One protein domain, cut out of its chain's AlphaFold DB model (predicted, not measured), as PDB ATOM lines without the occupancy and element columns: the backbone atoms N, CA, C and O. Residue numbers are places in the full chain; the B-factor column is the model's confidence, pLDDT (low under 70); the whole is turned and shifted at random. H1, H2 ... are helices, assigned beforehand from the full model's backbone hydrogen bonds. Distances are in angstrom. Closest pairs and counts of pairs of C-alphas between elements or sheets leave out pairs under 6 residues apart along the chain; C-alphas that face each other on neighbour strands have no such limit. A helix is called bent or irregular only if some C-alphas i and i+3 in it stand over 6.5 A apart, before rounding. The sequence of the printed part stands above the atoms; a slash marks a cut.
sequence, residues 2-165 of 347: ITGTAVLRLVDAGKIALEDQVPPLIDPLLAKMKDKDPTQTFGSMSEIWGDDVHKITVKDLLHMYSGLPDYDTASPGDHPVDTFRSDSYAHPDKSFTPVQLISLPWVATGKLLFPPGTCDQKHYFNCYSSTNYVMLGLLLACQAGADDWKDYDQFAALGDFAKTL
ATOM      1  N   ILE A   2      45.607   6.043 339.049       97.81
ATOM      2  CA  ILE A   2      46.095   7.351 339.569       97.81
ATOM      3  C   ILE A   2      46.941   8.104 338.534       97.81
ATOM      4  O   ILE A   2      46.615   9.225 338.166       97.81
ATOM      5  N   THR A   3      47.972   7.458 337.996       98.62
ATOM      6  CA  THR A   3      48.870   8.042 336.988       98.62
ATOM      7  C   THR A   3      48.127   8.480 335.729       98.62
ATOM      8  O   THR A   3      48.312   9.595 335.254       98.62
ATOM      9  N   GLY A   4      47.215   7.649 335.218       98.50
ATOM     10  CA  GLY A   4      46.391   8.024 334.066       98.50
ATOM     11  C   GLY A   4      45.478   9.215 334.357       98.50
ATOM     12  O   GLY A   4      45.386  10.127 333.546       98.50
ATOM     13  N   THR A   5      44.886   9.262 335.552       98.50
ATOM     14  CA  THR A   5      44.089  10.405 336.033       98.50
ATOM     15  C   THR A   5      44.928  11.682 336.050       98.50
ATOM     16  O   THR A   5      44.502  12.707 335.530       98.50
ATOM     17  N   ALA A   6      46.145  11.622 336.592       98.69
ATOM     18  CA  ALA A   6      47.062  12.756 336.620       98.69
ATOM     19  C   ALA A   6      47.416  13.271 335.214       98.69
ATOM     20  O   ALA A   6      47.460  14.479 334.996       98.69
ATOM     21  N   VAL A   7      47.619  12.375 334.243       98.88
ATOM     22  CA  VAL A   7      47.867  12.767 332.846       98.88
ATOM     23  C   VAL A   7      46.626  13.400 332.224       98.88
ATOM     24  O   VAL A   7      46.726  14.462 331.615       98.88
ATOM     25  N   LEU A   8      45.443  12.823 332.437       98.75
ATOM     26  CA  LEU A   8      44.187  13.386 331.937       98.75
ATOM     27  C   LEU A   8      43.875  14.761 332.553       98.75
ATOM     28  O   LEU A   8      43.316  15.614 331.875       98.75
ATOM     29  N   ARG A   9      44.335  15.044 333.777       98.38
ATOM     30  CA  ARG A   9      44.284  16.397 334.362       98.38
ATOM     31  C   ARG A   9      45.140  17.412 333.611       98.38
ATOM     32  O   ARG A   9      44.756  18.575 333.509       98.38
ATOM     33  N   LEU A  10      46.302  17.002 333.099       98.69
ATOM     34  CA  LEU A  10      47.112  17.866 332.238       98.69
ATOM     35  C   LEU A  10      46.409  18.123 330.899       98.69
ATOM     36  O   LEU A  10      46.482  19.248 330.401       98.69
ATOM     37  N   VAL A  11      45.699  17.121 330.366       98.75
ATOM     38  CA  VAL A  11      44.867  17.254 329.158       98.75
ATOM     39  C   VAL A  11      43.708  18.226 329.390       98.75
ATOM     40  O   VAL A  11      43.554  19.177 328.629       98.75
ATOM     41  N   ASP A  12      42.951  18.067 330.478       98.31
ATOM     42  CA  ASP A  12      41.869  18.988 330.860       98.31
ATOM     43  C   ASP A  12      42.359  20.433 331.023       98.31
ATOM     44  O   ASP A  12      41.673  21.385 330.654       98.31
ATOM     45  N   ALA A  13      43.568  20.605 331.561       98.06
ATOM     46  CA  ALA A  13      44.199  21.909 331.722       98.06
ATOM     47  C   ALA A  13      44.791  22.479 330.417       98.06
ATOM     48  O   ALA A  13      45.361  23.571 330.445       98.06
ATOM     49  N   GLY A  14      44.710  21.751 329.297       98.31
ATOM     50  CA  GLY A  14      45.276  22.145 328.006       98.31
ATOM     51  C   GLY A  14      46.804  22.237 327.997       98.31
ATOM     52  O   GLY A  14      47.366  22.970 327.186       98.31
ATOM     53  N   LYS A  15      47.486  21.550 328.926       98.44
ATOM     54  CA  LYS A  15      48.957  21.539 329.016       98.44
ATOM     55  C   LYS A  15      49.601  20.554 328.044       98.44
ATOM     56  O   LYS A  15      50.722  20.790 327.613       98.44
ATOM     57  N   ILE A  16      48.891  19.471 327.740       98.69
ATOM     58  CA  ILE A  16      49.233  18.458 326.737       98.69
ATOM     59  C   ILE A  16      47.941  18.018 326.034       98.69
ATOM     60  O   ILE A  16      46.850  18.224 326.567       98.69
ATOM     61  N   ALA A  17      48.054  17.385 324.875       98.69
ATOM     62  CA  ALA A  17      46.961  16.717 324.177       98.69
ATOM     63  C   ALA A  17      47.131  15.190 324.204       98.69
ATOM     64  O   ALA A  17      48.228  14.668 324.408       98.69
ATOM     65  N   LEU A  18      46.041  14.456 323.967       98.69
ATOM     66  CA  LEU A  18      46.080  12.995 323.843       98.69
ATOM     67  C   LEU A  18      46.919  12.549 322.632       98.69
ATOM     68  O   LEU A  18      47.560  11.502 322.671       98.69
ATOM     69  N   GLU A  19      46.935  13.362 321.580       98.62
ATOM     70  CA  GLU A  19      47.631  13.131 320.316       98.62
ATOM     71  C   GLU A  19      49.084  13.628 320.323       98.62
ATOM     72  O   GLU A  19      49.796  13.429 319.337       98.62
ATOM     73  N   ASP A  20      49.539  14.261 321.410       98.81
ATOM     74  CA  ASP A  20      50.927  14.705 321.511       98.81
ATOM     75  C   ASP A  20      51.872  13.506 321.455       98.81
ATOM     76  O   ASP A  20      51.658  12.475 322.102       98.81
ATOM     77  N   GLN A  21      52.951  13.662 320.688       98.75
ATOM     78  CA  GLN A  21      54.028  12.682 320.634       98.75
ATOM     79  C   GLN A  21      54.743  12.627 321.983       98.75
ATOM     80  O   GLN A  21      55.101  13.654 322.556       98.75
ATOM     81  N   VAL A  22      54.995  11.415 322.468       98.69
ATOM     82  CA  VAL A  22      55.585  11.192 323.791       98.69
ATOM     83  C   VAL A  22      57.056  11.612 323.890       98.69
ATOM     84  O   VAL A  22      57.388  12.262 324.882       98.69
ATOM     85  N   PRO A  23      57.958  11.304 322.931       98.56
ATOM     86  CA  PRO A  23      59.386  11.566 323.133       98.56
ATOM     87  C   PRO A  23      59.723  13.036 323.454       98.56
ATOM     88  O   PRO A  23      60.426  13.265 324.437       98.56
ATOM     89  N   PRO A  24      59.153  14.055 322.774       98.62
ATOM     90  CA  PRO A  24      59.357  15.459 323.155       98.62
ATOM     91  C   PRO A  24      58.948  15.813 324.596       98.62
ATOM     92  O   PRO A  24      59.459  16.786 325.147       98.62
ATOM     93  N   LEU A  25      58.036  15.046 325.203       98.62
ATOM     94  CA  LEU A  25      57.533  15.263 326.560       98.62
ATOM     95  C   LEU A  25      58.369  14.560 327.643       98.62
ATOM     96  O   LEU A  25      58.178  14.856 328.820       98.62
ATOM     97  N   ILE A  26      59.258  13.627 327.273       98.19
ATOM     98  CA  ILE A  26      60.001  12.777 328.223       98.19
ATOM     99  C   ILE A  26      61.518  12.836 328.009       98.19
ATOM    100  O   ILE A  26      62.266  12.902 328.986       98.19
ATOM    101  N   ASP A  27      61.987  12.846 326.759       98.56
ATOM    102  CA  ASP A  27      63.416  12.819 326.419       98.56
ATOM    103  C   ASP A  27      64.236  13.917 327.123       98.56
ATOM    104  O   ASP A  27      65.339  13.615 327.581       98.56
ATOM    105  N   PRO A  28      63.737  15.159 327.325       98.31
ATOM    106  CA  PRO A  28      64.479  16.158 328.094       98.31
ATOM    107  C   PRO A  28      64.808  15.719 329.528       98.31
ATOM    108  O   PRO A  28      65.886  16.033 330.032       98.31
ATOM    109  N   LEU A  29      63.902  14.994 330.195       98.44
ATOM    110  CA  LEU A  29      64.151  14.451 331.531       98.44
ATOM    111  C   LEU A  29      65.128  13.269 331.467       98.44
ATOM    112  O   LEU A  29      66.053  13.208 332.272       98.44
ATOM    113  N   LEU A  30      64.974  12.371 330.488       98.44
ATOM    114  CA  LEU A  30      65.887  11.236 330.310       98.44
ATOM    115  C   LEU A  30      67.327  11.689 330.060       98.44
ATOM    116  O   LEU A  30      68.244  11.149 330.675       98.44
ATOM    117  N   ALA A  31      67.526  12.703 329.216       98.25
ATOM    118  CA  ALA A  31      68.836  13.290 328.958       98.25
ATOM    119  C   ALA A  31      69.454  13.877 330.238       98.25
ATOM    120  O   ALA A  31      70.590  13.554 330.575       98.25
ATOM    121  N   LYS A  32      68.681  14.656 331.011       97.62
ATOM    122  CA  LYS A  32      69.131  15.180 332.313       97.62
ATOM    123  C   LYS A  32      69.524  14.069 333.288       97.62
ATOM    124  O   LYS A  32      70.493  14.221 334.027       97.62
ATOM    125  N   MET A  33      68.761  12.978 333.325       97.75
ATOM    126  CA  MET A  33      69.040  11.844 334.204       97.75
ATOM    127  C   MET A  33      70.310  11.100 333.773       97.75
ATOM    128  O   MET A  33      71.153  10.832 334.623       97.75
ATOM    129  N   LYS A  34      70.517  10.884 332.466       97.44
ATOM    130  CA  LYS A  34      71.763  10.329 331.904       97.44
ATOM    131  C   LYS A  34      72.986  11.173 332.260       97.44
ATOM    132  O   LYS A  34      74.018  10.628 332.635       97.44
ATOM    133  N   ASP A  35      72.869  12.497 332.184       97.00
ATOM    134  CA  ASP A  35      73.966  13.405 332.542       97.00
ATOM    135  C   ASP A  35      74.341  13.316 334.035       97.00
ATOM    136  O   ASP A  35      75.484  13.593 334.410       97.00
ATOM    137  N   LYS A  36      73.387  12.934 334.897       95.56
ATOM    138  CA  LYS A  36      73.567  12.807 336.353       95.56
ATOM    139  C   LYS A  36      73.967  11.396 336.798       95.56
ATOM    140  O   LYS A  36      74.657  11.269 337.811       95.56
ATOM    141  N   ASP A  37      73.543  10.357 336.080       94.62
ATOM    142  CA  ASP A  37      73.781   8.954 336.416       94.62
ATOM    143  C   ASP A  37      74.573   8.237 335.304       94.62
ATOM    144  O   ASP A  37      74.000   7.847 334.285       94.62
ATOM    145  N   PRO A  38      75.880   7.976 335.503       91.88
ATOM    146  CA  PRO A  38      76.707   7.306 334.501       91.88
ATOM    147  C   PRO A  38      76.325   5.837 334.261       91.88
ATOM    148  O   PRO A  38      76.857   5.220 333.339       91.88
ATOM    149  N   THR A  39      75.457   5.246 335.091       93.12
ATOM    150  CA  THR A  39      74.949   3.883 334.884       93.12
ATOM    151  C   THR A  39      73.772   3.836 333.909       93.12
ATOM    152  O   THR A  39      73.506   2.784 333.328       93.12
ATOM    153  N   GLN A  40      73.111   4.973 333.664       95.75
ATOM    154  CA  GLN A  40      72.074   5.104 332.651       95.75
ATOM    155  C   GLN A  40      72.711   5.249 331.262       95.75
ATOM    156  O   GLN A  40      73.404   6.217 330.958       95.75
ATOM    157  N   THR A  41      72.463   4.282 330.381       95.81
ATOM    158  CA  THR A  41      73.104   4.226 329.057       95.81
ATOM    159  C   THR A  41      72.333   4.961 327.960       95.81
ATOM    160  O   THR A  41      72.887   5.195 326.885       95.81
ATOM    161  N   PHE A  42      71.093   5.379 328.227       98.00
ATOM    162  CA  PHE A  42      70.206   6.032 327.262       98.00
ATOM    163  C   PHE A  42      69.739   7.414 327.733       98.00
ATOM    164  O   PHE A  42      69.598   7.657 328.924       98.00
ATOM    165  N   GLY A  43      69.503   8.336 326.805       98.12
ATOM    166  CA  GLY A  43      69.033   9.704 327.052       98.12
ATOM    167  C   GLY A  43      67.766  10.050 326.275       98.12
ATOM    168  O   GLY A  43      67.253  11.154 326.419       98.12
ATOM    169  N   SER A  44      67.261   9.120 325.466       98.56
ATOM    170  CA  SER A  44      66.016   9.256 324.716       98.56
ATOM    171  C   SER A  44      65.307   7.911 324.588       98.56
ATOM    172  O   SER A  44      65.922   6.850 324.709       98.56
ATOM    173  N   MET A  45      64.012   7.950 324.275       98.56
ATOM    174  CA  MET A  45      63.246   6.747 323.940       98.56
ATOM    175  C   MET A  45      63.782   6.033 322.689       98.56
ATOM    176  O   MET A  45      63.748   4.804 322.619       98.56
ATOM    177  N   SER A  46      64.289   6.780 321.704       98.44
ATOM    178  CA  SER A  46      64.805   6.210 320.450       98.44
ATOM    179  C   SER A  46      66.096   5.415 320.647       98.44
ATOM    180  O   SER A  46      66.302   4.415 319.964       98.44
ATOM    181  N   GLU A  47      66.924   5.779 321.634       98.38
ATOM    182  CA  GLU A  47      68.098   4.990 322.031       98.38
ATOM    183  C   GLU A  47      67.710   3.617 322.625       98.38
ATOM    184  O   GLU A  47      68.526   2.698 322.606       98.38
ATOM    185  N   ILE A  48      66.471   3.454 323.111       98.06
ATOM    186  CA  ILE A  48      65.982   2.216 323.742       98.06
ATOM    187  C   ILE A  48      65.201   1.334 322.756       98.06
ATOM    188  O   ILE A  48      65.389   0.116 322.729       98.06
ATOM    189  N   TRP A  49      64.308   1.930 321.957       98.44
ATOM    190  CA  TRP A  49      63.335   1.195 321.130       98.44
ATOM    191  C   TRP A  49      63.337   1.597 319.644       98.44
ATOM    192  O   TRP A  49      62.446   1.186 318.899       98.44
ATOM    193  N   GLY A  50      64.326   2.374 319.197       98.00
ATOM    194  CA  GLY A  50      64.455   2.813 317.806       98.00
ATOM    195  C   GLY A  50      63.463   3.909 317.398       98.00
ATOM    196  O   GLY A  50      62.658   4.380 318.196       98.00
ATOM    197  N   ASP A  51      63.517   4.324 316.131       98.00
ATOM    198  CA  ASP A  51      62.840   5.539 315.642       98.00
ATOM    199  C   ASP A  51      61.303   5.464 315.637       98.00
ATOM    200  O   ASP A  51      60.625   6.496 315.643       98.00
ATOM    201  N   ASP A  52      60.719   4.264 315.648       98.00
ATOM    202  CA  ASP A  52      59.260   4.106 315.631       98.00
ATOM    203  C   ASP A  52      58.581   4.669 316.894       98.00
ATOM    204  O   ASP A  52      57.395   5.004 316.844       98.00
ATOM    205  N   VAL A  53      59.324   4.880 317.991       98.19
ATOM    206  CA  VAL A  53      58.811   5.535 319.212       98.19
ATOM    207  C   VAL A  53      58.285   6.946 318.976       98.19
ATOM    208  O   VAL A  53      57.412   7.398 319.709       98.19
ATOM    209  N   HIS A  54      58.761   7.642 317.939       98.31
ATOM    210  CA  HIS A  54      58.287   8.987 317.599       98.31
ATOM    211  C   HIS A  54      56.822   9.012 317.149       98.31
ATOM    212  O   HIS A  54      56.230  10.084 317.037       98.31
ATOM    213  N   LYS A  55      56.218   7.846 316.908       98.50
ATOM    214  CA  LYS A  55      54.796   7.706 316.584       98.50
ATOM    215  C   LYS A  55      53.922   7.458 317.816       98.50
ATOM    216  O   LYS A  55      52.708   7.528 317.681       98.50
ATOM    217  N   ILE A  56      54.506   7.163 318.983       98.75
ATOM    218  CA  ILE A  56      53.747   6.924 320.217       98.75
ATOM    219  C   ILE A  56      53.135   8.241 320.690       98.75
ATOM    220  O   ILE A  56      53.851   9.226 320.896       98.75
ATOM    221  N   THR A  57      51.823   8.229 320.909       98.88
ATOM    222  CA  THR A  57      51.075   9.345 321.496       98.88
ATOM    223  C   THR A  57      50.798   9.140 322.989       98.88
ATOM    224  O   THR A  57      50.914   8.028 323.516       98.88
ATOM    225  N   VAL A  58      50.401  10.201 323.697       98.88
ATOM    226  CA  VAL A  58      49.945  10.107 325.100       98.88
ATOM    227  C   VAL A  58      48.781   9.118 325.231       98.88
ATOM    228  O   VAL A  58      48.757   8.299 326.156       98.88
ATOM    229  N   LYS A  59      47.850   9.134 324.271       98.44
ATOM    230  CA  LYS A  59      46.741   8.178 324.184       98.44
ATOM    231  C   LYS A  59      47.239   6.738 324.105       98.44
ATOM    232  O   LYS A  59      46.725   5.891 324.832       98.44
ATOM    233  N   ASP A  60      48.275   6.484 323.302       98.38
ATOM    234  CA  ASP A  60      48.874   5.153 323.137       98.38
ATOM    235  C   ASP A  60      49.422   4.563 324.428       98.38
ATOM    236  O   ASP A  60      49.243   3.369 324.681       98.38
ATOM    237  N   LEU A  61      50.020   5.387 325.282       98.69
ATOM    238  CA  LEU A  61      50.426   4.949 326.613       98.69
ATOM    239  C   LEU A  61      49.212   4.692 327.522       98.69
ATOM    240  O   LEU A  61      49.147   3.654 328.179       98.69
ATOM    241  N   LEU A  62      48.236   5.608 327.547       98.50
ATOM    242  CA  LEU A  62      47.065   5.520 328.428       98.50
ATOM    243  C   LEU A  62      46.203   4.277 328.168       98.50
ATOM    244  O   LEU A  62      45.685   3.706 329.131       98.50
ATOM    245  N   HIS A  63      46.046   3.866 326.904       96.56
ATOM    246  CA  HIS A  63      45.216   2.717 326.499       96.56
ATOM    247  C   HIS A  63      45.984   1.445 326.134       96.56
ATOM    248  O   HIS A  63      45.398   0.501 325.613       96.56
ATOM    249  N   MET A  64      47.279   1.394 326.446       96.75
ATOM    250  CA  MET A  64      48.137   0.224 326.240       96.75
ATOM    251  C   MET A  64      48.445  -0.154 324.779       96.75
ATOM    252  O   MET A  64      48.747  -1.307 324.499       96.75
ATOM    253  N   TYR A  65      48.426   0.782 323.825       96.94
ATOM    254  CA  TYR A  65      48.754   0.506 322.412       96.94
ATOM    255  C   TYR A  65      50.057   1.151 321.930       96.94
ATOM    256  O   TYR A  65      50.240   1.371 320.737       96.94
ATOM    257  N   SER A  66      51.000   1.419 322.825       97.88
ATOM    258  CA  SER A  66      52.315   1.968 322.463       97.88
ATOM    259  C   SER A  66      53.244   0.978 321.749       97.88
ATOM    260  O   SER A  66      54.134   1.401 321.018       97.88
ATOM    261  N   GLY A  67      53.078  -0.326 321.991       97.06
ATOM    262  CA  GLY A  67      54.027  -1.358 321.564       97.06
ATOM    263  C   GLY A  67      55.266  -1.487 322.456       97.06
ATOM    264  O   GLY A  67      56.158  -2.264 322.118       97.06
ATOM    265  N   LEU A  68      55.349  -0.763 323.579       97.56
ATOM    266  CA  LEU A  68      56.452  -0.904 324.534       97.56
ATOM    267  C   LEU A  68      56.394  -2.281 325.222       97.56
ATOM    268  O   LEU A  68      55.334  -2.631 325.751       97.56
ATOM    269  N   PRO A  69      57.498  -3.053 325.272       96.00
ATOM    270  CA  PRO A  69      57.520  -4.299 326.033       96.00
ATOM    271  C   PRO A  69      57.240  -4.065 327.523       96.00
ATOM    272  O   PRO A  69      57.654  -3.045 328.081       96.00
ATOM    273  N   ASP A  70      56.536  -5.000 328.162       94.88
ATOM    274  CA  ASP A  70      56.257  -4.930 329.599       94.88
ATOM    275  C   ASP A  70      57.493  -5.341 330.413       94.88
ATOM    276  O   ASP A  70      58.197  -6.289 330.055       94.88
ATOM    277  N   TYR A  71      57.766  -4.619 331.502       94.19
ATOM    278  CA  TYR A  71      58.808  -5.007 332.447       94.19
ATOM    279  C   TYR A  71      58.365  -6.198 333.297       94.19
ATOM    280  O   TYR A  71      59.213  -7.014 333.663       94.19
ATOM    281  N   ASP A  72      57.064  -6.303 333.586       89.94
ATOM    282  CA  ASP A  72      56.469  -7.432 334.295       89.94
ATOM    283  C   ASP A  72      56.067  -8.490 333.263       89.94
ATOM    284  O   ASP A  72      55.152  -8.294 332.464       89.94
ATOM    285  N   THR A  73      56.806  -9.597 333.225       80.56
ATOM    286  CA  THR A  73      56.656 -10.630 332.187       80.56
ATOM    287  C   THR A  73      55.653 -11.718 332.570       80.56
ATOM    288  O   THR A  73      55.552 -12.733 331.876       80.56
ATOM    289  N   ALA A  74      54.906 -11.521 333.663       77.38
ATOM    290  CA  ALA A  74      53.996 -12.513 334.205       77.38
ATOM    291  C   ALA A  74      52.894 -12.838 333.184       77.38
ATOM    292  O   ALA A  74      52.008 -12.030 332.903       77.38
ATOM    293  N   SER A  75      52.944 -14.049 332.625       68.81
ATOM    294  CA  SER A  75      51.963 -14.533 331.657       68.81
ATOM    295  C   SER A  75      51.593 -15.996 331.924       68.81
ATOM    296  O   SER A  75      52.488 -16.827 332.087       68.81
ATOM    297  N   PRO A  76      50.296 -16.354 331.902       55.28
ATOM    298  CA  PRO A  76      49.820 -17.744 331.950       55.28
ATOM    299  C   PRO A  76      50.393 -18.579 330.809       55.28
ATOM    300  O   PRO A  76      50.312 -18.187 329.648       55.28
ATOM    301  N   GLY A  77      50.875 -19.780 331.130       58.41
ATOM    302  CA  GLY A  77      50.932 -20.890 330.173       58.41
ATOM    303  C   GLY A  77      52.317 -21.353 329.720       58.41
ATOM    304  O   GLY A  77      52.499 -22.563 329.617       58.41
ATOM    305  N   ASP A  78      53.290 -20.461 329.503       54.06
ATOM    306  CA  ASP A  78      54.517 -20.851 328.773       54.06
ATOM    307  C   ASP A  78      55.813 -20.834 329.596       54.06
ATOM    308  O   ASP A  78      56.757 -21.563 329.273       54.06
ATOM    309  N   HIS A  79      55.869 -20.083 330.699       57.69
ATOM    310  CA  HIS A  79      57.062 -20.013 331.544       57.69
ATOM    311  C   HIS A  79      56.706 -20.202 333.023       57.69
ATOM    312  O   HIS A  79      55.873 -19.470 333.551       57.69
ATOM    313  N   PRO A  80      57.328 -21.173 333.723       60.25
ATOM    314  CA  PRO A  80      57.016 -21.450 335.127       60.25
ATOM    315  C   PRO A  80      57.525 -20.364 336.084       60.25
ATOM    316  O   PRO A  80      57.270 -20.451 337.282       60.25
ATOM    317  N   VAL A  81      58.301 -19.396 335.579       67.12
ATOM    318  CA  VAL A  81      58.956 -18.361 336.375       67.12
ATOM    319  C   VAL A  81      58.889 -17.017 335.653       67.12
ATOM    320  O   VAL A  81      59.411 -16.899 334.544       67.12
ATOM    321  N   ASP A  82      58.283 -16.013 336.290       85.62
ATOM    322  CA  ASP A  82      58.389 -14.618 335.853       85.62
ATOM    323  C   ASP A  82      59.792 -14.067 336.169       85.62
ATOM    324  O   ASP A  82      60.285 -14.196 337.293       85.62
ATOM    325  N   THR A  83      60.473 -13.476 335.178       88.25
ATOM    326  CA  THR A  83      61.898 -13.120 335.329       88.25
ATOM    327  C   THR A  83      62.092 -11.959 336.303       88.25
ATOM    328  O   THR A  83      63.014 -11.993 337.122       88.25
ATOM    329  N   PHE A  84      61.225 -10.946 336.241       91.38
ATOM    330  CA  PHE A  84      61.310  -9.771 337.109       91.38
ATOM    331  C   PHE A  84      61.028 -10.134 338.574       91.38
ATOM    332  O   PHE A  84      61.764  -9.751 339.491       91.38
ATOM    333  N   ARG A  85      60.005 -10.954 338.792       90.38
ATOM    334  CA  ARG A  85      59.612 -11.489 340.090       90.38
ATOM    335  C   ARG A  85      60.678 -12.405 340.679       90.38
ATOM    336  O   ARG A  85      61.041 -12.244 341.841       90.38
ATOM    337  N   SER A  86      61.254 -13.293 339.870       90.06
ATOM    338  CA  SER A  86      62.377 -14.145 340.277       90.06
ATOM    339  C   SER A  86      63.583 -13.326 340.745       90.06
ATOM    340  O   SER A  86      64.132 -13.597 341.816       90.06
ATOM    341  N   ASP A  87      63.958 -12.276 340.002       92.38
ATOM    342  CA  ASP A  87      65.033 -11.360 340.408       92.38
ATOM    343  C   ASP A  87      64.694 -10.631 341.717       92.38
ATOM    344  O   ASP A  87      65.545 -10.521 342.602       92.38
ATOM    345  N   SER A  88      63.442 -10.197 341.874       93.81
ATOM    346  CA  SER A  88      62.954  -9.547 343.095       93.81
ATOM    347  C   SER A  88      63.022 -10.471 344.314       93.81
ATOM    348  O   SER A  88      63.378 -10.028 345.403       93.81
ATOM    349  N   TYR A  89      62.722 -11.762 344.155       92.94
ATOM    350  CA  TYR A  89      62.753 -12.735 345.256       92.94
ATOM    351  C   TYR A  89      64.176 -13.156 345.615       92.94
ATOM    352  O   TYR A  89      64.479 -13.356 346.790       92.94
ATOM    353  N   ALA A  90      65.061 -13.254 344.622       94.38
ATOM    354  CA  ALA A  90      66.482 -13.500 344.849       94.38
ATOM    355  C   ALA A  90      67.182 -12.307 345.529       94.38
ATOM    356  O   ALA A  90      68.164 -12.500 346.248       94.38
ATOM    357  N   HIS A  91      66.664 -11.092 345.332       96.38
ATOM    358  CA  HIS A  91      67.223  -9.850 345.860       96.38
ATOM    359  C   HIS A  91      66.150  -9.034 346.607       96.38
ATOM    360  O   HIS A  91      65.775  -7.954 346.148       96.38
ATOM    361  N   PRO A  92      65.660  -9.503 347.771       96.62
ATOM    362  CA  PRO A  92      64.498  -8.912 348.445       96.62
ATOM    363  C   PRO A  92      64.696  -7.449 348.862       96.62
ATOM    364  O   PRO A  92      63.727  -6.701 348.928       96.62
ATOM    365  N   ASP A  93      65.935  -7.007 349.080       97.19
ATOM    366  CA  ASP A  93      66.251  -5.619 349.441       97.19
ATOM    367  C   ASP A  93      66.400  -4.687 348.220       97.19
ATOM    368  O   ASP A  93      66.567  -3.472 348.365       97.19
ATOM    369  N   LYS A  94      66.362  -5.230 346.995       96.19
ATOM    370  CA  LYS A  94      66.548  -4.466 345.758       96.19
ATOM    371  C   LYS A  94      65.265  -3.722 345.393       96.19
ATOM    372  O   LYS A  94      64.270  -4.320 344.996       96.19
ATOM    373  N   SER A  95      65.316  -2.397 345.485       95.25
ATOM    374  CA  SER A  95      64.332  -1.515 344.849       95.25
ATOM    375  C   SER A  95      64.728  -1.259 343.395       95.25
ATOM    376  O   SER A  95      65.919  -1.228 343.081       95.25
ATOM    377  N   PHE A  96      63.742  -1.049 342.529       95.25
ATOM    378  CA  PHE A  96      63.963  -0.749 341.117       95.25
ATOM    379  C   PHE A  96      63.589   0.697 340.829       95.25
ATOM    380  O   PHE A  96      62.519   1.157 341.218       95.25
ATOM    381  N   THR A  97      64.475   1.417 340.149       95.94
ATOM    382  CA  THR A  97      64.160   2.742 339.611       95.94
ATOM    383  C   THR A  97      63.445   2.614 338.261       95.94
ATOM    384  O   THR A  97      63.618   1.606 337.568       95.94
ATOM    385  N   PRO A  98      62.718   3.650 337.810       96.75
ATOM    386  CA  PRO A  98      62.120   3.683 336.472       96.75
ATOM    387  C   PRO A  98      63.128   3.389 335.354       96.75
ATOM    388  O   PRO A  98      62.849   2.621 334.437       96.75
ATOM    389  N   VAL A  99      64.339   3.942 335.456       96.25
ATOM    390  CA  VAL A  99      65.426   3.720 334.487       96.25
ATOM    391  C   VAL A  99      65.895   2.274 334.504       96.25
ATOM    392  O   VAL A  99      66.131   1.700 333.443       96.25
ATOM    393  N   GLN A 100      66.019   1.668 335.688       96.31
ATOM    394  CA  GLN A 100      66.412   0.266 335.815       96.31
ATOM    395  C   GLN A 100      65.367  -0.661 335.199       96.31
ATOM    396  O   GLN A 100      65.757  -1.592 334.501       96.31
ATOM    397  N   LEU A 101      64.070  -0.382 335.393       96.81
ATOM    398  CA  LEU A 101      62.993  -1.127 334.734       96.81
ATOM    399  C   LEU A 101      63.075  -1.015 333.208       96.81
ATOM    400  O   LEU A 101      63.023  -2.020 332.506       96.81
ATOM    401  N   ILE A 102      63.260   0.200 332.688       97.44
ATOM    402  CA  ILE A 102      63.383   0.441 331.243       97.44
ATOM    403  C   ILE A 102      64.649  -0.220 330.668       97.44
ATOM    404  O   ILE A 102      64.641  -0.668 329.526       97.44
ATOM    405  N   SER A 103      65.717  -0.333 331.467       96.94
ATOM    406  CA  SER A 103      66.985  -0.974 331.081       96.94
ATOM    407  C   SER A 103      66.943  -2.504 331.090       96.94
ATOM    408  O   SER A 103      67.938  -3.128 330.715       96.94
ATOM    409  N   LEU A 104      65.857  -3.131 331.560       95.94
ATOM    410  CA  LEU A 104      65.780  -4.589 331.620       95.94
ATOM    411  C   LEU A 104      65.964  -5.182 330.211       95.94
ATOM    412  O   LEU A 104      65.398  -4.651 329.254       95.94
ATOM    413  N   PRO A 105      66.712  -6.291 330.042       95.31
ATOM    414  CA  PRO A 105      67.054  -6.805 328.710       95.31
ATOM    415  C   PRO A 105      65.857  -7.177 327.822       95.31
ATOM    416  O   PRO A 105      65.971  -7.157 326.599       95.31
ATOM    417  N   TRP A 106      64.712  -7.527 328.415       94.31
ATOM    418  CA  TRP A 106      63.465  -7.809 327.691       94.31
ATOM    419  C   TRP A 106      62.605  -6.561 327.441       94.31
ATOM    420  O   TRP A 106      61.653  -6.632 326.666       94.31
ATOM    421  N   VAL A 107      62.954  -5.424 328.048       96.62
ATOM    422  CA  VAL A 107      62.321  -4.120 327.820       96.62
ATOM    423  C   VAL A 107      63.108  -3.316 326.790       96.62
ATOM    424  O   VAL A 107      62.547  -2.912 325.771       96.62
ATOM    425  N   ALA A 108      64.416  -3.150 326.993       97.06
ATOM    426  CA  ALA A 108      65.331  -2.434 326.102       97.06
ATOM    427  C   ALA A 108      65.743  -3.280 324.882       97.06
ATOM    428  O   ALA A 108      66.905  -3.642 324.701       97.06
ATOM    429  N   THR A 109      64.773  -3.631 324.036       96.62
ATOM    430  CA  THR A 109      64.975  -4.585 322.929       96.62
ATOM    431  C   THR A 109      65.431  -3.949 321.610       96.62
ATOM    432  O   THR A 109      65.635  -4.662 320.624       96.62
ATOM    433  N   GLY A 110      65.567  -2.619 321.552       97.69
ATOM    434  CA  GLY A 110      65.903  -1.884 320.329       97.69
ATOM    435  C   GLY A 110      64.742  -1.716 319.342       97.69
ATOM    436  O   GLY A 110      64.950  -1.169 318.261       97.69
ATOM    437  N   LYS A 111      63.534  -2.195 319.674       97.50
ATOM    438  CA  LYS A 111      62.324  -2.063 318.848       97.50
ATOM    439  C   LYS A 111      61.041  -2.136 319.680       97.50
ATOM    440  O   LYS A 111      61.046  -2.627 320.806       97.50
ATOM    441  N   LEU A 112      59.930  -1.710 319.088       97.44
ATOM    442  CA  LEU A 112      58.584  -1.949 319.616       97.44
ATOM    443  C   LEU A 112      58.106  -3.374 319.289       97.44
ATOM    444  O   LEU A 112      58.518  -3.969 318.290       97.44
ATOM    445  N   LEU A 113      57.205  -3.914 320.114       95.44
ATOM    446  CA  LEU A 113      56.525  -5.191 319.865       95.44
ATOM    447  C   LEU A 113      55.578  -5.106 318.662       95.44
ATOM    448  O   LEU A 113      55.419  -6.073 317.916       95.44
ATOM    449  N   PHE A 114      54.962  -3.941 318.475       96.25
ATOM    450  CA  PHE A 114      54.036  -3.642 317.394       96.25
ATOM    451  C   PHE A 114      54.001  -2.137 317.099       96.25
ATOM    452  O   PHE A 114      54.425  -1.348 317.945       96.25
ATOM    453  N   PRO A 115      53.521  -1.717 315.914       97.12
ATOM    454  CA  PRO A 115      53.389  -0.298 315.598       97.12
ATOM    455  C   PRO A 115      52.454   0.432 316.583       97.12
ATOM    456  O   PRO A 115      51.407  -0.116 316.942       97.12
ATOM    457  N   PRO A 116      52.772   1.672 316.997       97.69
ATOM    458  CA  PRO A 116      51.906   2.435 317.893       97.69
ATOM    459  C   PRO A 116      50.478   2.572 317.351       97.69
ATOM    460  O   PRO A 116      50.270   2.819 316.161       97.69
ATOM    461  N   GLY A 117      49.496   2.373 318.228       95.69
ATOM    462  CA  GLY A 117      48.068   2.455 317.927       95.69
ATOM    463  C   GLY A 117      47.461   1.221 317.245       95.69
ATOM    464  O   GLY A 117      46.261   1.224 316.975       95.69
ATOM    465  N   THR A 118      48.232   0.160 316.959       94.19
ATOM    466  CA  THR A 118      47.758  -0.972 316.132       94.19
ATOM    467  C   THR A 118      47.645  -2.310 316.863       94.19
ATOM    468  O   THR A 118      47.752  -3.355 316.217       94.19
ATOM    469  N   CYS A 119      47.476  -2.340 318.186       91.75
ATOM    470  CA  CYS A 119      47.474  -3.626 318.880       91.75
ATOM    471  C   CYS A 119      46.260  -4.493 318.500       91.75
ATOM    472  O   CYS A 119      45.119  -4.213 318.869       91.75
ATOM    473  N   ASP A 120      46.531  -5.596 317.808       87.44
ATOM    474  CA  ASP A 120      45.589  -6.686 317.587       87.44
ATOM    475  C   ASP A 120      45.800  -7.772 318.650       87.44
ATOM    476  O   ASP A 120      46.733  -8.569 318.565       87.44
ATOM    477  N   GLN A 121      44.909  -7.839 319.643       78.94
ATOM    478  CA  GLN A 121      44.969  -8.849 320.708       78.94
ATOM    479  C   GLN A 121      44.941 -10.290 320.178       78.94
ATOM    480  O   GLN A 121      45.462 -11.186 320.836       78.94
ATOM    481  N   LYS A 122      44.368 -10.547 318.991       81.38
ATOM    482  CA  LYS A 122      44.390 -11.893 318.397       81.38
ATOM    483  C   LYS A 122      45.772 -12.264 317.878       81.38
ATOM    484  O   LYS A 122      46.095 -13.446 317.830       81.38
ATOM    485  N   HIS A 123      46.551 -11.271 317.461       82.69
ATOM    486  CA  HIS A 123      47.888 -11.470 316.925       82.69
ATOM    487  C   HIS A 123      48.965 -11.395 318.015       82.69
ATOM    488  O   HIS A 123      49.862 -12.232 318.035       82.69
ATOM    489  N   TYR A 124      48.857 -10.426 318.928       77.69
ATOM    490  CA  TYR A 124      49.867 -10.147 319.954       77.69
ATOM    491  C   TYR A 124      49.574 -10.792 321.315       77.69
ATOM    492  O   TYR A 124      50.428 -10.736 322.191       77.69
ATOM    493  N   PHE A 125      48.402 -11.416 321.491       72.94
ATOM    494  CA  PHE A 125      47.898 -12.060 322.720       72.94
ATOM    495  C   PHE A 125      47.672 -11.123 323.918       72.94
ATOM    496  O   PHE A 125      46.675 -11.278 324.623       72.94
ATOM    497  N   ASN A 126      48.542 -10.137 324.134       78.12
ATOM    498  CA  ASN A 126      48.426  -9.130 325.175       78.12
ATOM    499  C   ASN A 126      48.938  -7.773 324.666       78.12
ATOM    500  O   ASN A 126      50.013  -7.684 324.080       78.12
ATOM    501  N   CYS A 127      48.161  -6.717 324.897       90.00
ATOM    502  CA  CYS A 127      48.579  -5.336 324.632       90.00
ATOM    503  C   CYS A 127      49.066  -4.632 325.903       90.00
ATOM    504  O   CYS A 127      49.689  -3.581 325.828       90.00
ATOM    505  N   TYR A 128      48.732  -5.178 327.073       93.06
ATOM    506  CA  TYR A 128      49.012  -4.555 328.354       93.06
ATOM    507  C   TYR A 128      50.522  -4.435 328.573       93.06
ATOM    508  O   TYR A 128      51.255  -5.395 328.351       93.06
ATOM    509  N   SER A 129      50.960  -3.248 328.994       96.00
ATOM    510  CA  SER A 129      52.358  -2.975 329.315       96.00
ATOM    511  C   SER A 129      52.446  -1.987 330.469       96.00
ATOM    512  O   SER A 129      52.126  -0.803 330.318       96.00
ATOM    513  N   SER A 130      52.893  -2.456 331.631       96.56
ATOM    514  CA  SER A 130      53.121  -1.617 332.812       96.56
ATOM    515  C   SER A 130      54.210  -0.571 332.561       96.56
ATOM    516  O   SER A 130      54.147   0.532 333.113       96.56
ATOM    517  N   THR A 131      55.139  -0.841 331.635       98.12
ATOM    518  CA  THR A 131      56.118   0.137 331.132       98.12
ATOM    519  C   THR A 131      55.445   1.418 330.637       98.12
ATOM    520  O   THR A 131      55.973   2.504 330.867       98.12
ATOM    521  N   ASN A 132      54.236   1.352 330.061       98.62
ATOM    522  CA  ASN A 132      53.506   2.559 329.653       98.62
ATOM    523  C   ASN A 132      53.250   3.514 330.817       98.62
ATOM    524  O   ASN A 132      53.343   4.728 330.655       98.62
ATOM    525  N   TYR A 133      52.958   2.977 331.998       98.56
ATOM    526  CA  TYR A 133      52.648   3.769 333.183       98.56
ATOM    527  C   TYR A 133      53.899   4.250 333.915       98.56
ATOM    528  O   TYR A 133      53.844   5.290 334.573       98.56
ATOM    529  N   VAL A 134      55.039   3.582 333.718       98.62
ATOM    530  CA  VAL A 134      56.361   4.126 334.064       98.62
ATOM    531  C   VAL A 134      56.683   5.330 333.170       98.62
ATOM    532  O   VAL A 134      57.053   6.389 333.673       98.62
ATOM    533  N   MET A 135      56.449   5.222 331.855       98.81
ATOM    534  CA  MET A 135      56.655   6.337 330.918       98.81
ATOM    535  C   MET A 135      55.714   7.515 331.206       98.81
ATOM    536  O   MET A 135      56.161   8.657 331.238       98.81
ATOM    537  N   LEU A 136      54.431   7.265 331.495       98.88
ATOM    538  CA  LEU A 136      53.507   8.323 331.929       98.88
ATOM    539  C   LEU A 136      53.974   8.988 333.235       98.88
ATOM    540  O   LEU A 136      53.804  10.193 333.393       98.88
ATOM    541  N   GLY A 137      54.610   8.241 334.142       98.69
ATOM    542  CA  GLY A 137      55.259   8.798 335.330       98.69
ATOM    543  C   GLY A 137      56.400   9.758 334.995       98.69
ATOM    544  O   GLY A 137      56.455  10.857 335.539       98.69
ATOM    545  N   LEU A 138      57.273   9.388 334.054       98.75
ATOM    546  CA  LEU A 138      58.363  10.255 333.592       98.75
ATOM    547  C   LEU A 138      57.841  11.506 332.868       98.75
ATOM    548  O   LEU A 138      58.384  12.593 333.056       98.75
ATOM    549  N   LEU A 139      56.755  11.377 332.099       98.81
ATOM    550  CA  LEU A 139      56.047  12.519 331.514       98.81
ATOM    551  C   LEU A 139      55.552  13.465 332.609       98.81
ATOM    552  O   LEU A 139      55.807  14.668 332.545       98.81
ATOM    553  N   LEU A 140      54.875  12.939 333.632       98.75
ATOM    554  CA  LEU A 140      54.370  13.743 334.746       98.75
ATOM    555  C   LEU A 140      55.506  14.420 335.521       98.75
ATOM    556  O   LEU A 140      55.401  15.608 335.827       98.75
ATOM    557  N   ALA A 141      56.604  13.708 335.774       98.50
ATOM    558  CA  ALA A 141      57.804  14.260 336.392       98.50
ATOM    559  C   ALA A 141      58.374  15.426 335.566       98.50
ATOM    560  O   ALA A 141      58.632  16.501 336.108       98.50
ATOM    561  N   CYS A 142      58.488  15.264 334.244       98.06
ATOM    562  CA  CYS A 142      58.951  16.327 333.352       98.06
ATOM    563  C   CYS A 142      58.023  17.554 333.399       98.06
ATOM    564  O   CYS A 142      58.489  18.684 333.554       98.06
ATOM    565  N   GLN A 143      56.704  17.340 333.357       98.12
ATOM    566  CA  GLN A 143      55.695  18.406 333.434       98.12
ATOM    567  C   GLN A 143      55.638  19.094 334.806       98.12
ATOM    568  O   GLN A 143      55.268  20.267 334.897       98.12
ATOM    569  N   ALA A 144      56.035  18.397 335.870       97.69
ATOM    570  CA  ALA A 144      56.222  18.968 337.201       97.69
ATOM    571  C   ALA A 144      57.520  19.789 337.324       97.69
ATOM    572  O   ALA A 144      57.758  20.404 338.363       97.69
ATOM    573  N   GLY A 145      58.359  19.819 336.281       97.06
ATOM    574  CA  GLY A 145      59.673  20.455 336.321       97.06
ATOM    575  C   GLY A 145      60.679  19.687 337.176       97.06
ATOM    576  O   GLY A 145      61.659  20.280 337.625       97.06
ATOM    577  N   ALA A 146      60.434  18.394 337.415       97.19
ATOM    578  CA  ALA A 146      61.357  17.545 338.143       97.19
ATOM    579  C   ALA A 146      62.672  17.404 337.370       97.19
ATOM    580  O   ALA A 146      62.731  17.441 336.135       97.19
ATOM    581  N   ASP A 147      63.740  17.252 338.133       95.56
ATOM    582  CA  ASP A 147      65.102  17.194 337.624       95.56
ATOM    583  C   ASP A 147      65.652  15.756 337.613       95.56
ATOM    584  O   ASP A 147      66.712  15.500 337.034       95.56
ATOM    585  N   ASP A 148      64.925  14.857 338.274       96.50
ATOM    586  CA  ASP A 148      65.111  13.421 338.433       96.50
ATOM    587  C   ASP A 148      63.727  12.810 338.754       96.50
ATOM    588  O   ASP A 148      62.848  13.495 339.287       96.50
ATOM    589  N   TRP A 149      63.509  11.531 338.448       96.00
ATOM    590  CA  TRP A 149      62.245  10.840 338.739       96.00
ATOM    591  C   TRP A 149      61.913  10.822 340.238       96.00
ATOM    592  O   TRP A 149      60.742  10.886 340.606       96.00
ATOM    593  N   LYS A 150      62.927  10.783 341.111       95.06
ATOM    594  CA  LYS A 150      62.742  10.765 342.573       95.06
ATOM    595  C   LYS A 150      62.199  12.081 343.138       95.06
ATOM    596  O   LYS A 150      61.686  12.097 344.253       95.06
ATOM    597  N   ASP A 151      62.337  13.173 342.385       95.75
ATOM    598  CA  ASP A 151      61.890  14.507 342.794       95.75
ATOM    599  C   ASP A 151      60.403  14.732 342.460       95.75
ATOM    600  O   ASP A 151      59.830  15.767 342.803       95.75
ATOM    601  N   TYR A 152      59.764  13.779 341.773       97.50
ATOM    602  CA  TYR A 152      58.360  13.864 341.403       97.50
ATOM    603  C   TYR A 152      57.437  13.519 342.579       97.50
ATOM    604  O   TYR A 152      57.367  12.377 343.038       97.50
ATOM    605  N   ASP A 153      56.668  14.512 343.023       97.25
ATOM    606  CA  ASP A 153      55.614  14.336 344.018       97.25
ATOM    607  C   ASP A 153      54.310  13.838 343.371       97.25
ATOM    608  O   ASP A 153      53.536  14.603 342.784       97.25
ATOM    609  N   GLN A 154      54.037  12.543 343.526       97.31
ATOM    610  CA  GLN A 154      52.813  11.913 343.028       97.31
ATOM    611  C   GLN A 154      51.534  12.448 343.700       97.31
ATOM    612  O   GLN A 154      50.473  12.430 343.074       97.31
ATOM    613  N   PHE A 155      51.597  12.971 344.932       97.38
ATOM    614  CA  PHE A 155      50.419  13.556 345.584       97.38
ATOM    615  C   PHE A 155      49.996  14.866 344.923       97.38
ATOM    616  O   PHE A 155      48.800  15.096 344.723       97.38
ATOM    617  N   ALA A 156      50.958  15.706 344.530       96.75
ATOM    618  CA  ALA A 156      50.683  16.966 343.838       96.75
ATOM    619  C   ALA A 156      49.861  16.750 342.555       96.75
ATOM    620  O   ALA A 156      49.018  17.577 342.192       96.75
ATOM    621  N   ALA A 157      50.028  15.589 341.919       94.44
ATOM    622  CA  ALA A 157      49.303  15.182 340.725       94.44
ATOM    623  C   ALA A 157      47.801  14.923 340.945       94.44
ATOM    624  O   ALA A 157      47.046  14.868 339.973       94.44
ATOM    625  N   LEU A 158      47.342  14.830 342.200       96.56
ATOM    626  CA  LEU A 158      45.926  14.781 342.595       96.56
ATOM    627  C   LEU A 158      45.419  16.119 343.172       96.56
ATOM    628  O   LEU A 158      44.218  16.299 343.362       96.56
ATOM    629  N   GLY A 159      46.304  17.101 343.377       95.94
ATOM    630  CA  GLY A 159      45.950  18.415 343.920       95.94
ATOM    631  C   GLY A 159      45.291  18.320 345.300       95.94
ATOM    632  O   GLY A 159      45.656  17.482 346.121       95.94
ATOM    633  N   ASP A 160      44.290  19.166 345.558       96.94
ATOM    634  CA  ASP A 160      43.596  19.182 346.852       96.94
ATOM    635  C   ASP A 160      42.803  17.903 347.146       96.94
ATOM    636  O   ASP A 160      42.601  17.581 348.318       96.94
ATOM    637  N   PHE A 161      42.425  17.135 346.118       97.81
ATOM    638  CA  PHE A 161      41.727  15.862 346.296       97.81
ATOM    639  C   PHE A 161      42.580  14.839 347.059       97.81
ATOM    640  O   PHE A 161      42.047  14.017 347.793       97.81
ATOM    641  N   ALA A 162      43.915  14.922 346.990       97.56
ATOM    642  CA  ALA A 162      44.793  14.058 347.783       97.56
ATOM    643  C   ALA A 162      44.466  14.101 349.290       97.56
ATOM    644  O   ALA A 162      44.598  13.099 349.987       97.56
ATOM    645  N   LYS A 163      43.980  15.244 349.797       97.19
ATOM    646  CA  LYS A 163      43.627  15.435 351.214       97.19
ATOM    647  C   LYS A 163      42.410  14.615 351.646       97.19
ATOM    648  O   LYS A 163      42.223  14.412 352.843       97.19
ATOM    649  N   THR A 164      41.581  14.157 350.705       97.19
ATOM    650  CA  THR A 164      40.426  13.294 350.997       97.19
ATOM    651  C   THR A 164      40.798  11.814 351.040       97.19
ATOM    652  O   THR A 164      39.951  10.995 351.385       97.19
ATOM    653  N   LEU A 165      42.041  11.465 350.694       98.06
ATOM    654  CA  LEU A 165      42.561  10.100 350.646       98.06
ATOM    655  C   LEU A 165      43.572   9.899 351.780       98.06
ATOM    656  O   LEU A 165      44.774   9.779 351.556       98.06
TER     657      LEU A 165
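This is residues 2 to 165 of the 347 residues of the protein "Serine-type d-ala-d-ala carboxypeptidase" of Chrysochromulina tobinii (UniProt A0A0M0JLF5). One helix, H9, is the core, and H1, H2 and H5 pack on it, H2 crossing it. Long loops and short helices make much of the rest: H6 and its loop reach out from the body away from H1, H8 is set off at another edge, H10 lies at the far end near H1, and residues 89 to 95 stick out. The printed part has 164 residues, with ten named helices, H1 to H10 in order along the chain, and no named strand. The class is all helix, though under half of the residues, 79 of 164, are in named elements. The whole is compact, with a radius of gyration of the C-alphas of 16.0 A and spans of 44 by 38 by 36 A.

H1, residues 2 to 12, touches H9, residues 131 to 143, the hub, at a steep tilt of 49 degrees, running the same way; their closest C-alphas, of Thr 3 and Gly 137, are 6.6 A apart. H2, residues 23 to 36, touches H9 with residues 25 to 29 alone, about perpendicular at 82 degrees, the closest C-alphas being those of Ile 26 and Leu 139 at 5.2 A. H3, residues 45 to 49, and H4, residues 51 to 55, touch only at the corner by their tight link, with the C-alphas of Ser 46 and Val 53 closest at 6.2 A. H5, residues 58 to 62, touches residues 132 to 136 of H9, with the C-alphas of Leu 61 and Asn 132 closest at 4.9 A. H6, residues 83 to 90, touches no helix. H7, residues 98 to 102, and residues 131 to 134 of H9 only just touch, with 3 pairs of C-alphas within 8 A; the closest are those of Pro 98 and Val 134 at 6.3 A. H8, residues 121 to 124, touches no helix. H10, residues 156 to 164, is close to H1 but not clearly touching, the closest C-alphas being those of Ala 6 and Ala 157 at 5.3 A. Every O i to N i+4 pair is within hydrogen-bond range in H1, H3, H5, H6, H7 and H9; the count is 8 of 10 in H2, 0 of 1 in H4 and 0 of 5 in H10, H8 being too short for such a pair. Of the O i to N i+3 pairs, 2 of 2 in H4 and 5 of 6 in H10 are within range.

H1 begins at C-alpha 2, (46.095, 7.351, 339.569), and is 15.1 A long. H2, 19.4 A long, is irregular, with C-alphas 25 and 28 at 7.2 A. H3, H4 and H5 have five residues each; H4 is neither bent nor irregular, but only just: C-alphas 51 and 54 are 6.0 A apart. H6 is 10.6 A long, and H7 and H8 are short. H9, 18.4 A long, begins at C-alpha 131, (56.118, 0.137, 331.132). H10, 13.0 A long, is irregular, with C-alphas 157 and 160 at 9.3 A, and ends at C-alpha 164, (40.426, 13.294, 350.997).

The two C-alphas farthest apart, of Gly 14 and Pro 80, are 45.7 A apart. The printed part has no cut. The links H5 to H6, H7 to H8 and H9 to H10 are long, with 20, 18 and 12 residues. The mean pLDDT of the printed part is 94.3, with residues 75 to 81 under 70.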